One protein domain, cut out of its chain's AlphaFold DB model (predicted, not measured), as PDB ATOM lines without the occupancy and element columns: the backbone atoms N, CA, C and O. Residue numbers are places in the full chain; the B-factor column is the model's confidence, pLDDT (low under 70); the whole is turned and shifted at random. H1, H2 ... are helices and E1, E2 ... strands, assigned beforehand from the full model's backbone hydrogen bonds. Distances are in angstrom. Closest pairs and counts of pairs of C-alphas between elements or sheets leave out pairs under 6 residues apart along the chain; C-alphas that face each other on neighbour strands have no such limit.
ATOM      1  N   LYS A   9     268.370 201.200 287.406       96.12
ATOM      2  CA  LYS A   9     268.374 201.361 288.866       96.12
ATOM      3  C   LYS A   9     268.149 202.816 289.274       96.12
ATOM      4  O   LYS A   9     267.362 203.067 290.175       96.12
ATOM      5  N   GLU A  10     268.827 203.751 288.615       97.06
ATOM      6  CA  GLU A  10     268.659 205.185 288.871       97.06
ATOM      7  C   GLU A  10     267.245 205.655 288.526       97.06
ATOM      8  O   GLU A  10     266.615 206.344 289.321       97.06
ATOM      9  N   LEU A  11     266.720 205.224 287.378       97.50
ATOM     10  CA  LEU A  11     265.375 205.589 286.934       97.50
ATOM     11  C   LEU A  11     264.282 205.013 287.841       97.50
ATOM     12  O   LEU A  11     263.299 205.689 288.121       97.50
ATOM     13  N   ALA A  12     264.466 203.790 288.343       97.19
ATOM     14  CA  ALA A  12     263.548 203.171 289.300       97.19
ATOM     15  C   ALA A  12     263.576 203.824 290.695       97.19
ATOM     16  O   ALA A  12     262.678 203.567 291.493       97.19
ATOM     17  N   ALA A  13     264.598 204.631 290.996       97.56
ATOM     18  CA  ALA A  13     264.751 205.342 292.265       97.56
ATOM     19  C   ALA A  13     264.256 206.799 292.213       97.56
ATOM     20  O   ALA A  13     264.348 207.510 293.213       97.56
ATOM     21  N   LEU A  14     263.760 207.255 291.058       98.12
ATOM     22  CA  LEU A  14     263.161 208.579 290.919       98.12
ATOM     23  C   LEU A  14     261.918 208.720 291.814       98.12
ATOM     24  O   LEU A  14     261.260 207.720 292.120       98.12
ATOM     25  N   PRO A  15     261.560 209.951 292.220       97.88
ATOM     26  CA  PRO A  15     260.299 210.182 292.910       97.88
ATOM     27  C   PRO A  15     259.127 209.726 292.036       97.88
ATOM     28  O   PRO A  15     259.153 209.872 290.813       97.88
ATOM     29  N   VAL A  16     258.100 209.167 292.672       98.12
ATOM     30  CA  VAL A  16     256.858 208.772 292.001       98.12
ATOM     31  C   VAL A  16     255.873 209.923 292.118       98.12
ATOM     32  O   VAL A  16     255.603 210.400 293.223       98.12
ATOM     33  N   ARG A  17     255.348 210.373 290.978       97.19
ATOM     34  CA  ARG A  17     254.323 211.411 290.921       97.19
ATOM     35  C   ARG A  17     253.024 210.905 291.546       97.19
ATOM     36  O   ARG A  17     252.667 209.739 291.384       97.19
ATOM     37  N   ASP A  18     252.291 211.791 292.219       96.56
ATOM     38  CA  ASP A  18     250.951 211.465 292.711       96.56
ATOM     39  C   ASP A  18     250.040 210.971 291.571       96.56
ATOM     40  O   ASP A  18     250.050 211.510 290.457       96.56
ATOM     41  N   TRP A  19     249.257 209.929 291.856       92.56
ATOM     42  CA  TRP A  19     248.535 209.166 290.842       92.56
ATOM     43  C   TRP A  19     247.376 209.935 290.193       92.56
ATOM     44  O   TRP A  19     247.041 209.632 289.050       92.56
ATOM     45  N   GLN A  20     246.795 210.933 290.873       95.25
ATOM     46  CA  GLN A  20     245.712 211.780 290.337       95.25
ATOM     47  C   GLN A  20     246.241 213.010 289.607       95.25
ATOM     48  O   GLN A  20     245.484 213.765 289.009       95.25
ATOM     49  N   THR A  21     247.545 213.251 289.674       95.81
ATOM     50  CA  THR A  21     248.140 214.408 289.018       95.81
ATOM     51  C   THR A  21     248.268 214.145 287.513       95.81
ATOM     52  O   THR A  21     248.265 213.003 287.045       95.81
ATOM     53  N   THR A  22     248.390 215.210 286.730       97.12
ATOM     54  CA  THR A  22     248.829 215.150 285.332       97.12
ATOM     55  C   THR A  22     250.031 216.059 285.165       97.12
ATOM     56  O   THR A  22     250.117 217.091 285.835       97.12
ATOM     57  N   SER A  23     250.968 215.714 284.291       97.50
ATOM     58  CA  SER A  23     252.178 216.518 284.098       97.50
ATOM     59  C   SER A  23     252.678 216.444 282.666       97.50
ATOM     60  O   SER A  23     252.417 215.472 281.955       97.50
ATOM     61  N   GLU A  24     253.356 217.506 282.244       97.56
ATOM     62  CA  GLU A  24     253.883 217.669 280.894       97.56
ATOM     63  C   GLU A  24     255.398 217.521 280.884       97.56
ATOM     64  O   GLU A  24     256.081 218.004 281.786       97.56
ATOM     65  N   TYR A  25     255.900 216.871 279.839       97.38
ATOM     66  CA  TYR A  25     257.305 216.541 279.670       97.38
ATOM     67  C   TYR A  25     257.743 216.799 278.233       97.38
ATOM     68  O   TYR A  25     256.946 216.767 277.289       97.38
ATOM     69  N   THR A  26     259.038 217.027 278.055       95.75
ATOM     70  CA  THR A  26     259.639 217.207 276.730       95.75
ATOM     71  C   THR A  26     259.982 215.883 276.065       95.75
ATOM     72  O   THR A  26     259.997 215.787 274.843       95.75
ATOM     73  N   ASP A  27     260.272 214.876 276.882       95.94
ATOM     74  CA  ASP A  27     260.566 213.511 276.488       95.94
ATOM     75  C   ASP A  27     259.957 212.584 277.543       95.94
ATOM     76  O   ASP A  27     259.794 212.965 278.707       95.94
ATOM     77  N   ILE A  28     259.674 211.346 277.165       98.19
ATOM     78  CA  ILE A  28     259.308 210.298 278.119       98.19
ATOM     79  C   ILE A  28     260.154 209.056 277.876       98.19
ATOM     80  O   ILE A  28     260.514 208.747 276.736       98.19
ATOM     81  N   LEU A  29     260.464 208.333 278.949       98.50
ATOM     82  CA  LEU A  29     261.056 207.001 278.870       98.50
ATOM     83  C   LEU A  29     260.015 205.960 279.267       98.50
ATOM     84  O   LEU A  29     259.271 206.162 280.225       98.50
ATOM     85  N   ILE A  30     259.995 204.836 278.560       98.31
ATOM     86  CA  ILE A  30     259.133 203.695 278.857       98.31
ATOM     87  C   ILE A  30     260.034 202.534 279.254       98.31
ATOM     88  O   ILE A  30     260.803 202.001 278.447       98.31
ATOM     89  N   MET A  31     259.956 202.162 280.527       97.88
ATOM     90  CA  MET A  31     260.810 201.151 281.135       97.88
ATOM     91  C   MET A  31     259.968 199.998 281.671       97.88
ATOM     92  O   MET A  31     259.064 200.203 282.473       97.88
ATOM     93  N   ASN A  32     260.303 198.763 281.295       96.69
ATOM     94  CA  ASN A  32     259.747 197.584 281.957       96.69
ATOM     95  C   ASN A  32     260.266 197.512 283.408       96.69
ATOM     96  O   ASN A  32     261.475 197.590 283.641       96.69
ATOM     97  N   THR A  33     259.360 197.348 284.370       96.56
ATOM     98  CA  THR A  33     259.684 197.299 285.808       96.56
ATOM     99  C   THR A  33     260.185 195.933 286.290       96.56
ATOM    100  O   THR A  33     260.659 195.815 287.418       96.56
ATOM    101  N   GLY A  34     260.053 194.891 285.465       95.69
ATOM    102  CA  GLY A  34     260.254 193.489 285.836       95.69
ATOM    103  C   GLY A  34     259.100 192.897 286.653       95.69
ATOM    104  O   GLY A  34     259.200 191.754 287.092       95.69
ATOM    105  N   ARG A  35     258.023 193.659 286.881       95.31
ATOM    106  CA  ARG A  35     256.829 193.225 287.615       95.31
ATOM    107  C   ARG A  35     255.685 192.923 286.654       95.31
ATOM    108  O   ARG A  35     255.658 193.421 285.531       95.31
ATOM    109  N   MET A  36     254.723 192.141 287.128       95.31
ATOM    110  CA  MET A  36     253.490 191.832 286.407       95.31
ATOM    111  C   MET A  36     252.332 192.627 287.008       95.31
ATOM    112  O   MET A  36     252.240 192.760 288.229       95.31
ATOM    113  N   HIS A  37     251.460 193.153 286.155       92.50
ATOM    114  CA  HIS A  37     250.176 193.704 286.562       92.50
ATOM    115  C   HIS A  37     249.167 192.570 286.815       92.50
ATOM    116  O   HIS A  37     249.336 191.450 286.328       92.50
ATOM    117  N   ALA A  38     248.101 192.852 287.569       89.44
ATOM    118  CA  ALA A  38     247.068 191.864 287.895       89.44
ATOM    119  C   ALA A  38     246.319 191.340 286.654       89.44
ATOM    120  O   ALA A  38     245.761 190.247 286.690       89.44
ATOM    121  N   SER A  39     246.345 192.092 285.550       88.12
ATOM    122  CA  SER A  39     245.814 191.692 284.241       88.12
ATOM    123  C   SER A  39     246.621 190.580 283.551       88.12
ATOM    124  O   SER A  39     246.160 190.026 282.558       88.12
ATOM    125  N   GLY A  40     247.827 190.264 284.042       92.81
ATOM    126  CA  GLY A  40     248.752 189.317 283.414       92.81
ATOM    127  C   GLY A  40     249.734 189.949 282.423       92.81
ATOM    128  O   GLY A  40     250.597 189.244 281.902       92.81
ATOM    129  N   TRP A  41     249.660 191.261 282.193       95.56
ATOM    130  CA  TRP A  41     250.612 192.005 281.360       95.56
ATOM    131  C   TRP A  41     251.801 192.531 282.172       95.56
ATOM    132  O   TRP A  41     251.729 192.695 283.391       95.56
ATOM    133  N   ALA A  42     252.929 192.782 281.503       96.56
ATOM    134  CA  ALA A  42     254.110 193.341 282.155       96.56
ATOM    135  C   ALA A  42     253.863 194.799 282.563       96.56
ATOM    136  O   ALA A  42     253.401 195.608 281.764       96.56
ATOM    137  N   LEU A  43     254.222 195.143 283.798       97.12
ATOM    138  CA  LEU A  43     254.077 196.496 284.314       97.12
ATOM    139  C   LEU A  43     255.222 197.378 283.804       97.12
ATOM    140  O   LEU A  43     256.410 197.070 283.980       97.12
ATOM    141  N   MET A  44     254.860 198.511 283.222       97.88
ATOM    142  CA  MET A  44     255.770 199.539 282.739       97.88
ATOM    143  C   MET A  44     255.776 200.739 283.685       97.88
ATOM    144  O   MET A  44     254.807 201.006 284.394       97.88
ATOM    145  N   ALA A  45     256.885 201.469 283.686       98.25
ATOM    146  CA  ALA A  45     256.989 202.803 284.251       98.25
ATOM    147  C   ALA A  45     257.142 203.811 283.111       98.25
ATOM    148  O   ALA A  45     258.024 203.651 282.258       98.25
ATOM    149  N   ILE A  46     256.312 204.853 283.124       98.62
ATOM    150  CA  ILE A  46     256.482 206.045 282.296       98.62
ATOM    151  C   ILE A  46     257.292 207.042 283.116       98.62
ATOM    152  O   ILE A  46     256.860 207.467 284.184       98.62
ATOM    153  N   ILE A  47     258.469 207.413 282.630       98.69
ATOM    154  CA  ILE A  47     259.358 208.371 283.289       98.69
ATOM    155  C   ILE A  47     259.293 209.687 282.528       98.69
ATOM    156  O   ILE A  47     259.586 209.731 281.332       98.69
ATOM    157  N   GLY A  48     258.933 210.751 283.233       98.31
ATOM    158  CA  GLY A  48     258.917 212.100 282.693       98.31
ATOM    159  C   GLY A  48     260.320 212.692 282.624       98.31
ATOM    160  O   GLY A  48     261.098 212.572 283.578       98.31
ATOM    161  N   CYS A  49     260.648 213.334 281.504       97.94
ATOM    162  CA  CYS A  49     261.920 214.021 281.317       97.94
ATOM    163  C   CYS A  49     261.724 215.477 280.886       97.94
ATOM    164  O   CYS A  49     260.883 215.775 280.037       97.94
ATOM    165  N   ASP A  50     262.582 216.351 281.408       95.75
ATOM    166  CA  ASP A  50     262.691 217.747 280.998       95.75
ATOM    167  C   ASP A  50     264.034 217.954 280.283       95.75
ATOM    168  O   ASP A  50     265.106 217.801 280.859       95.75
ATOM    169  N   GLN A  51     263.970 218.263 278.992       92.31
ATOM    170  CA  GLN A  51     265.091 218.441 278.068       92.31
ATOM    171  C   GLN A  51     266.116 217.293 278.137       92.31
ATOM    172  O   GLN A  51     267.316 217.518 278.283       92.31
ATOM    173  N   GLY A  52     265.640 216.047 278.048       93.12
ATOM    174  CA  GLY A  52     266.487 214.854 278.142       93.12
ATOM    175  C   GLY A  52     266.978 214.506 279.555       93.12
ATOM    176  O   GLY A  52     267.763 213.566 279.700       93.12
ATOM    177  N   VAL A  53     266.521 215.208 280.597       96.81
ATOM    178  CA  VAL A  53     266.850 214.917 282.001       96.81
ATOM    179  C   VAL A  53     265.673 214.215 282.687       96.81
ATOM    180  O   VAL A  53     264.616 214.829 282.820       96.81
ATOM    181  N   PRO A  54     265.828 212.961 283.161       97.88
ATOM    182  CA  PRO A  54     264.785 212.272 283.921       97.88
ATOM    183  C   PRO A  54     264.468 212.995 285.233       97.88
ATOM    184  O   PRO A  54     265.386 213.375 285.965       97.88
ATOM    185  N   LYS A  55     263.177 213.157 285.531       97.62
ATOM    186  CA  LYS A  55     262.685 213.935 286.677       97.62
ATOM    187  C   LYS A  55     261.955 213.076 287.699       97.62
ATOM    188  O   LYS A  55     262.270 213.125 288.883       97.62
ATOM    189  N   GLU A  56     260.988 212.296 287.235       98.12
ATOM    190  CA  GLU A  56     260.083 211.520 288.081       98.12
ATOM    191  C   GLU A  56     259.477 210.348 287.303       98.12
ATOM    192  O   GLU A  56     259.434 210.352 286.069       98.12
ATOM    193  N   ILE A  57     258.971 209.356 288.029       98.56
ATOM    194  CA  ILE A  57     258.084 208.337 287.474       98.56
ATOM    195  C   ILE A  57     256.689 208.950 287.407       98.56
ATOM    196  O   ILE A  57     256.041 209.167 288.429       98.56
ATOM    197  N   ALA A  58     256.248 209.246 286.190       98.50
ATOM    198  CA  ALA A  58     254.968 209.872 285.918       98.50
ATOM    199  C   ALA A  58     253.801 208.895 286.107       98.50
ATOM    200  O   ALA A  58     252.731 209.309 286.536       98.50
ATOM    201  N   ALA A  59     253.985 207.616 285.776       98.31
ATOM    202  CA  ALA A  59     252.959 206.596 285.967       98.31
ATOM    203  C   ALA A  59     253.549 205.185 286.009       98.31
ATOM    204  O   ALA A  59     254.588 204.915 285.400       98.31
ATOM    205  N   TYR A  60     252.832 204.280 286.671       97.69
ATOM    206  CA  TYR A  60     252.957 202.838 286.483       97.69
ATOM    207  C   TYR A  60     251.690 202.312 285.817       97.69
ATOM    208  O   TYR A  60     250.594 202.547 286.323       97.69
ATOM    209  N   CYS A  61     251.845 201.596 284.709       96.88
ATOM    210  CA  CYS A  61     250.729 201.115 283.899       96.88
ATOM    211  C   CYS A  61     251.121 199.857 283.123       96.88
ATOM    212  O   CYS A  61     252.304 199.596 282.896       96.88
ATOM    213  N   ASP A  62     250.142 199.058 282.726       96.00
ATOM    214  CA  ASP A  62     250.327 197.929 281.810       96.00
ATOM    215  C   ASP A  62     249.900 198.260 280.378       96.00
ATOM    216  O   ASP A  62     250.300 197.566 279.446       96.00
ATOM    217  N   ASP A  63     249.170 199.361 280.198       96.00
ATOM    218  CA  ASP A  63     248.708 199.850 278.905       96.00
ATOM    219  C   ASP A  63     248.880 201.376 278.781       96.00
ATOM    220  O   ASP A  63     248.775 202.119 279.765       96.00
ATOM    221  N   ILE A  64     249.171 201.854 277.565       97.56
ATOM    222  CA  ILE A  64     249.318 203.284 277.261       97.56
ATOM    223  C   ILE A  64     248.357 203.669 276.141       97.56
ATOM    224  O   ILE A  64     248.496 203.242 274.995       97.56
ATOM    225  N   CYS A  65     247.436 204.571 276.466       97.69
ATOM    226  CA  CYS A  65     246.492 205.148 275.525       97.69
ATOM    227  C   CYS A  65     247.083 206.417 274.891       97.69
ATOM    228  O   CYS A  65     247.091 207.497 275.488       97.69
ATOM    229  N   TRP A  66     247.585 206.294 273.663       96.12
ATOM    230  CA  TRP A  66     248.160 207.417 272.919       96.12
ATOM    231  C   TRP A  66     247.076 208.305 272.319       96.12
ATOM    232  O   TRP A  66     246.216 207.847 271.567       96.12
ATOM    233  N   LYS A  67     247.156 209.601 272.613       95.19
ATOM    234  CA  LYS A  67     246.268 210.633 272.075       95.19
ATOM    235  C   LYS A  67     247.107 211.694 271.381       95.19
ATOM    236  O   LYS A  67     248.178 212.043 271.863       95.19
ATOM    237  N   ILE A  68     246.619 212.224 270.268       92.88
ATOM    238  CA  ILE A  68     247.198 213.409 269.628       92.88
ATOM    239  C   ILE A  68     246.239 214.562 269.893       92.88
ATOM    240  O   ILE A  68     245.046 214.425 269.632       92.88
ATOM    241  N   ASP A  69     246.747 215.672 270.425       92.94
ATOM    242  CA  ASP A  69     245.949 216.882 270.614       92.94
ATOM    243  C   ASP A  69     245.621 217.499 269.242       92.94
ATOM    244  O   ASP A  69     246.523 218.003 268.562       92.94
ATOM    245  N   PRO A  70     244.346 217.488 268.807       89.50
ATOM    246  CA  PRO A  70     243.975 217.995 267.492       89.50
ATOM    247  C   PRO A  70     244.132 219.519 267.380       89.50
ATOM    248  O   PRO A  70     244.204 220.037 266.269       89.50
ATOM    249  N   SER A  71     244.197 220.241 268.505       90.81
ATOM    250  CA  SER A  71     244.395 221.696 268.523       90.81
ATOM    251  C   SER A  71     245.859 222.108 268.338       90.81
ATOM    252  O   SER A  71     246.136 223.258 267.998       90.81
ATOM    253  N   LYS A  72     246.798 221.172 268.529       88.00
ATOM    254  CA  LYS A  72     248.248 221.396 268.454       88.00
ATOM    255  C   LYS A  72     248.916 220.333 267.577       88.00
ATOM    256  O   LYS A  72     249.654 219.488 268.097       88.00
ATOM    257  N   PRO A  73     248.664 220.358 266.254       82.06
ATOM    258  CA  PRO A  73     249.106 219.308 265.350       82.06
ATOM    259  C   PRO A  73     250.630 219.156 265.359       82.06
ATOM    260  O   PRO A  73     251.390 220.129 265.332       82.06
ATOM    261  N   ILE A  74     251.063 217.900 265.384       85.50
ATOM    262  CA  ILE A  74     252.466 217.500 265.296       85.50
ATOM    263  C   ILE A  74     252.822 217.192 263.839       85.50
ATOM    264  O   ILE A  74     252.044 216.571 263.115       85.50
ATOM    265  N   GLY A  75     253.996 217.635 263.395       81.06
ATOM    266  CA  GLY A  75     254.568 217.250 262.111       81.06
ATOM    267  C   GLY A  75     255.156 215.837 262.145       81.06
ATOM    268  O   GLY A  75     255.455 215.285 263.204       81.06
ATOM    269  N   SER A  76     255.390 215.254 260.968       69.31
ATOM    270  CA  SER A  76     255.964 213.905 260.825       69.31
ATOM    271  C   SER A  76     257.373 213.750 261.417       69.31
ATOM    272  O   SER A  76     257.767 212.643 261.767       69.31
ATOM    273  N   SER A  77     258.130 214.841 261.565       70.25
ATOM    274  CA  SER A  77     259.450 214.866 262.210       70.25
ATOM    275  C   SER A  77     259.416 215.140 263.718       70.25
ATOM    276  O   SER A  77     260.463 215.091 264.366       70.25
ATOM    277  N   ASP A  78     258.245 215.468 264.275       80.50
ATOM    278  CA  ASP A  78     258.128 215.996 265.639       80.50
ATOM    279  C   ASP A  78     258.025 214.892 266.695       80.50
ATOM    280  O   ASP A  78     258.326 215.146 267.863       80.50
ATOM    281  N   LEU A  79     257.664 213.675 266.274       88.56
ATOM    282  CA  LEU A  79     257.619 212.476 267.102       88.56
ATOM    283  C   LEU A  79     258.719 211.505 266.674       88.56
ATOM    284  O   LEU A  79     258.711 210.967 265.569       88.56
ATOM    285  N   ARG A  80     259.670 211.268 267.568       91.62
ATOM    286  CA  ARG A  80     260.796 210.361 267.368       91.62
ATOM    287  C   ARG A  80     260.857 209.353 268.499       91.62
ATOM    288  O   ARG A  80     260.535 209.663 269.644       91.62
ATOM    289  N   THR A  81     261.333 208.164 268.161       94.75
ATOM    290  CA  THR A  81     261.555 207.088 269.119       94.75
ATOM    291  C   THR A  81     262.949 206.530 268.918       94.75
ATOM    292  O   THR A  81     263.343 206.216 267.794       94.75
ATOM    293  N   ASP A  82     263.688 206.404 270.009       95.44
ATOM    294  CA  ASP A  82     264.975 205.728 270.055       95.44
ATOM    295  C   ASP A  82     265.102 204.923 271.359       95.44
ATOM    296  O   ASP A  82     264.114 204.659 272.058       95.44
ATOM    297  N   MET A  83     266.306 204.434 271.646       96.50
ATOM    298  CA  MET A  83     266.570 203.581 272.798       96.50
ATOM    299  C   MET A  83     267.829 204.045 273.523       96.50
ATOM    300  O   MET A  83     268.860 204.307 272.904       96.50
ATOM    301  N   THR A  84     267.754 204.118 274.850       95.81
ATOM    302  CA  THR A  84     268.911 204.430 275.698       95.81
ATOM    303  C   THR A  84     269.898 203.262 275.736       95.81
ATOM    304  O   THR A  84     269.546 202.114 275.453       95.81
ATOM    305  N   ARG A  85     271.129 203.511 276.204       93.38
ATOM    306  CA  ARG A  85     272.131 202.448 276.432       93.38
ATOM    307  C   ARG A  85     271.659 201.333 277.369       93.38
ATOM    308  O   ARG A  85     272.171 200.223 277.291       93.38
ATOM    309  N   ALA A  86     270.698 201.616 278.248       94.50
ATOM    310  CA  ALA A  86     270.120 200.651 279.182       94.50
ATOM    311  C   ALA A  86     268.951 199.836 278.586       94.50
ATOM    312  O   ALA A  86     268.261 199.116 279.319       94.50
ATOM    313  N   GLY A  87     268.695 199.960 277.278       96.06
ATOM    314  CA  GLY A  87     267.608 199.261 276.595       96.06
ATOM    315  C   GLY A  87     266.225 199.774 277.004       96.06
ATOM    316  O   GLY A  87     265.306 198.979 277.191       96.06
ATOM    317  N   ILE A  88     266.103 201.082 277.245       97.69
ATOM    318  CA  ILE A  88     264.851 201.744 277.640       97.69
ATOM    319  C   ILE A  88     264.375 202.572 276.457       97.69
ATOM    320  O   ILE A  88     265.165 203.330 275.894       97.69
ATOM    321  N   VAL A  89     263.104 202.416 276.088       97.88
ATOM    322  CA  VAL A  89     262.507 203.161 274.978       97.88
ATOM    323  C   VAL A  89     262.378 204.618 275.385       97.88
ATOM    324  O   VAL A  89     261.908 204.915 276.482       97.88
ATOM    325  N   ARG A  90     262.780 205.523 274.500       97.31
ATOM    326  CA  ARG A  90     262.602 206.959 274.668       97.31
ATOM    327  C   ARG A  90     261.739 207.486 273.539       97.31
ATOM    328  O   ARG A  90     261.995 207.201 272.374       97.31
ATOM    329  N   MET A  91     260.763 208.306 273.899       95.81
ATOM    330  CA  MET A  91     259.999 209.112 272.955       95.81
ATOM    331  C   MET A  91     260.404 210.567 273.132       95.81
ATOM    332  O   MET A  91     260.416 211.083 274.251       95.81
ATOM    333  N   HIS A  92     260.805 211.194 272.031       93.62
ATOM    334  CA  HIS A  92     261.364 212.536 272.003       93.62
ATOM    335  C   HIS A  92     261.060 213.254 270.685       93.62
ATOM    336  O   HIS A  92     260.435 212.699 269.787       93.62
ATOM    337  N   GLY A  93     261.556 214.480 270.533       90.38
ATOM    338  CA  GLY A  93     261.471 215.237 269.288       90.38
ATOM    339  C   GLY A  93     261.133 216.693 269.559       90.38
ATOM    340  O   GLY A  93     261.677 217.293 270.486       90.38
ATOM    341  N   TYR A  94     260.247 217.252 268.739       89.50
ATOM    342  CA  TYR A  94     259.725 218.613 268.905       89.50
ATOM    343  C   TYR A  94     258.332 218.643 269.554       89.50
ATOM    344  O   TYR A  94     257.847 219.714 269.924       89.50
ATOM    345  N   ALA A  95     257.702 217.477 269.727       92.38
ATOM    346  CA  ALA A  95     256.479 217.331 270.500       92.38
ATOM    347  C   ALA A  95     256.733 217.428 272.019       92.38
ATOM    348  O   ALA A  95     257.865 217.430 272.503       92.38
ATOM    349  N   SER A  96     255.652 217.545 272.780       94.44
ATOM    350  CA  SER A  96     255.614 217.403 274.234       94.44
ATOM    351  C   SER A  96     254.548 216.375 274.615       94.44
ATOM    352  O   SER A  96     253.648 216.071 273.827       94.44
ATOM    353  N   TYR A  97     254.685 215.811 275.811       96.56
ATOM    354  CA  TYR A  97     253.914 214.663 276.276       96.56
ATOM    355  C   TYR A  97     253.234 215.009 277.592       96.56
ATOM    356  O   TYR A  97     253.912 215.282 278.579       96.56
ATOM    357  N   ARG A  98     251.902 214.968 277.630       97.62
ATOM    358  CA  ARG A  98     251.129 215.073 278.868       97.62
ATOM    359  C   ARG A  98     250.765 213.674 279.321       97.62
ATOM    360  O   ARG A  98     249.986 213.002 278.647       97.62
ATOM    361  N   VAL A  99     251.315 213.249 280.451       98.19
ATOM    362  CA  VAL A  99     250.960 211.973 281.082       98.19
ATOM    363  C   VAL A  99     249.782 212.218 282.018       98.19
ATOM    364  O   VAL A  99     249.841 213.101 282.880       98.19
ATOM    365  N   GLY A 100     248.709 211.458 281.810       97.50
ATOM    366  CA  GLY A 100     247.485 211.499 282.597       97.50
ATOM    367  C   GLY A 100     247.631 210.860 283.980       97.50
ATOM    368  O   GLY A 100     248.733 210.697 284.507       97.50
ATOM    369  N   HIS A 101     246.501 210.488 284.575       95.44
ATOM    370  CA  HIS A 101     246.482 209.790 285.859       95.44
ATOM    371  C   HIS A 101     247.163 208.419 285.748       95.44
ATOM    372  O   HIS A 101     247.027 207.735 284.734       95.44
ATOM    373  N   SER A 102     247.864 208.006 286.806       91.81
ATOM    374  CA  SER A 102     248.539 206.706 286.867       91.81
ATOM    375  C   SER A 102     247.528 205.602 287.177       91.81
ATOM    376  O   SER A 102     247.343 205.220 288.332       91.81
ATOM    377  N   LEU A 103     246.869 205.102 286.135       89.75
ATOM    378  CA  LEU A 103     245.937 203.972 286.168       89.75
ATOM    379  C   LEU A 103     246.511 202.791 285.363       89.75
ATOM    380  O   LEU A 103     247.532 202.934 284.691       89.75
ATOM    381  N   SER A 104     245.834 201.636 285.397       88.94
ATOM    382  CA  SER A 104     246.196 200.451 284.592       88.94
ATOM    383  C   SER A 104     246.391 200.807 283.108       88.94
ATOM    384  O   SER A 104     247.465 200.569 282.558       88.94
ATOM    385  N   SER A 105     245.434 201.526 282.513       94.38
ATOM    386  CA  SER A 105     245.629 202.240 281.247       94.38
ATOM    387  C   SER A 105     245.931 203.709 281.526       94.38
ATOM    388  O   SER A 105     245.095 204.415 282.092       94.38
ATOM    389  N   THR A 106     247.111 204.183 281.126       97.38
ATOM    390  CA  THR A 106     247.494 205.593 281.283       97.38
ATOM    391  C   THR A 106     247.401 206.333 279.955       97.38
ATOM    392  O   THR A 106     248.005 205.940 278.959       97.38
ATOM    393  N   ASP A 107     246.668 207.444 279.948       98.19
ATOM    394  CA  ASP A 107     246.611 208.346 278.802       98.19
ATOM    395  C   ASP A 107     247.921 209.121 278.644       98.19
ATOM    396  O   ASP A 107     248.405 209.749 279.590       98.19
ATOM    397  N   VAL A 108     248.450 209.161 277.421       98.00
ATOM    398  CA  VAL A 108     249.538 210.066 277.043       98.00
ATOM    399  C   VAL A 108     249.101 210.898 275.850       98.00
ATOM    400  O   VAL A 108     248.924 210.389 274.744       98.00
ATOM    401  N   THR A 109     248.924 212.198 276.080       97.06
ATOM    402  CA  THR A 109     248.564 213.154 275.026       97.06
ATOM    403  C   THR A 109     249.818 213.800 274.457       97.06
ATOM    404  O   THR A 109     250.597 214.404 275.191       97.06
ATOM    405  N   ILE A 110     249.998 213.684 273.146       95.19
ATOM    406  CA  ILE A 110     251.101 214.251 272.377       95.19
ATOM    407  C   ILE A 110     250.621 215.546 271.723       95.19
ATOM    408  O   ILE A 110     249.568 215.567 271.084       95.19
ATOM    409  N   PHE A 111     251.392 216.621 271.862       94.19
ATOM    410  CA  PHE A 111     251.047 217.934 271.318       94.19
ATOM    411  C   PHE A 111     252.296 218.716 270.911       94.19
ATOM    412  O   PHE A 111     253.393 218.478 271.420       94.19
ATOM    413  N   ASN A 112     252.147 219.657 269.979       91.25
ATOM    414  CA  ASN A 112     253.235 220.558 269.604       91.25
ATOM    415  C   ASN A 112     253.569 221.533 270.749       91.25
ATOM    416  O   ASN A 112     252.668 222.021 271.432       91.25
ATOM    417  N   ARG A 113     254.858 221.845 270.952       76.62
ATOM    418  CA  ARG A 113     255.300 222.828 271.960       76.62
ATOM    419  C   ARG A 113     254.978 224.278 271.556       76.62
ATOM    420  O   ARG A 113     254.940 225.133 272.438       76.62
TER     421      ARG A 113
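Overview. This is residues 9 to 113 of the 114 residues of an uncharacterized protein of Rhizobium radiobacter (UniProt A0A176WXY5). You are looking at a sandwich: a strongly twisted sheet of five strands, E4, E3, E2, E7 and E6, face to face with a smaller sheet of four, E1, E8, E9 and E5, the strands of the one at 27 degrees to those of the other. The chain changes from one sheet to the other four times, at the links E1 to E2, E4 to E5, E5 to E6 and E7 to E8, and the small helix H1 only grazes the five-stranded sheet with its residues 10 to 12. The printed part has 105 residues with one named helix and nine named strands, in the order H1, E1, E2, E3, E4, E5, E6, E7, E8, E9, and its class is mostly strand. The larger sheet, E4 - E3 - E2 - E7 - E6, is antiparallel throughout, and the smaller, E1 - E8 - E9 - E5, is mixed. The whole is compact, with a radius of gyration of the C-alphas of 13.1 A and a rounded outline of 36 by 27 by 22 A.

Along the chain. Start at C-alpha 9, at (268.374, 201.361, 288.866), where H1 begins; it covers residues 9 to 12. After ten residues comes E1, residues 23 to 25, and then E2, residues 27 to 36, the longest strand by residues, 24.9 A from first to last C-alpha; it bends by 55 degrees at residue 33. Find C-alpha 42 at (254.110, 193.341, 282.155); from there E3 runs through residues 42 to 50 over 25.9 A. E4, residues 53 to 61, spans 21.3 A and bends by 60 degrees at residue 56. E5 is residues 63 to 68, 16.5 A long, and E6 is residues 79 to 83. E7 is residues 89 to 93 and E8 residues 95 to 99. The last strand, E9, residues 105 to 112, is 23.0 A long and ends at C-alpha 112, at (253.235, 220.558, 269.604).

Arrangement. Look first at the five-stranded sheet, with E4 and E6 as edge strands. E2, E3 and E4 form a meander, each strand the antiparallel neighbour of the one before; E2 and E3 are a hairpin, with N 31 and O 45 at 3.0 A, and E3 and E4 are another, with N 46 and O 59 at 2.9 A. On the other side of E2 lies E7, antiparallel to it, with N 28 and O 91 at 3.0 A. E6 and E7 are a hairpin, with N 82 and O 90 at 3.0 A. In the other sheet E1 and E8 are antiparallel, with N 25 and O 97 at 2.8 A. E8 and E9 are a hairpin, with N 98 and O 109 at 2.8 A, and E9 and E5 are parallel, with N 67 and O 108 at 2.9 A. Between the sheets, the closest C-alphas of E4 and E9 are those of Cys 61 and Ser 105, 5.9 A apart, and those of E6 and E8 are Leu 79 and Ala 95, 6.0 A apart. E3 and E8 are near each other. E2 and E9 are apart, as are E5 and E6. With 4 residues, H1 is too short for any O i to N i+4 pair; its closest C-alpha to E4 is that of Leu 11, 7.4 A from that of Pro 54.

Size, cuts and confidence. The two C-alphas farthest apart are those of Lys 9 and Ser 71, at 37.4 A. The printed part runs from 9 to 113 with no cut. No link is long; those from H1 to E1 and from E5 to E6 are short, and the others are tight. The mean pLDDT of the printed part is 94.4, and residue 76 is the one printed residue under 70.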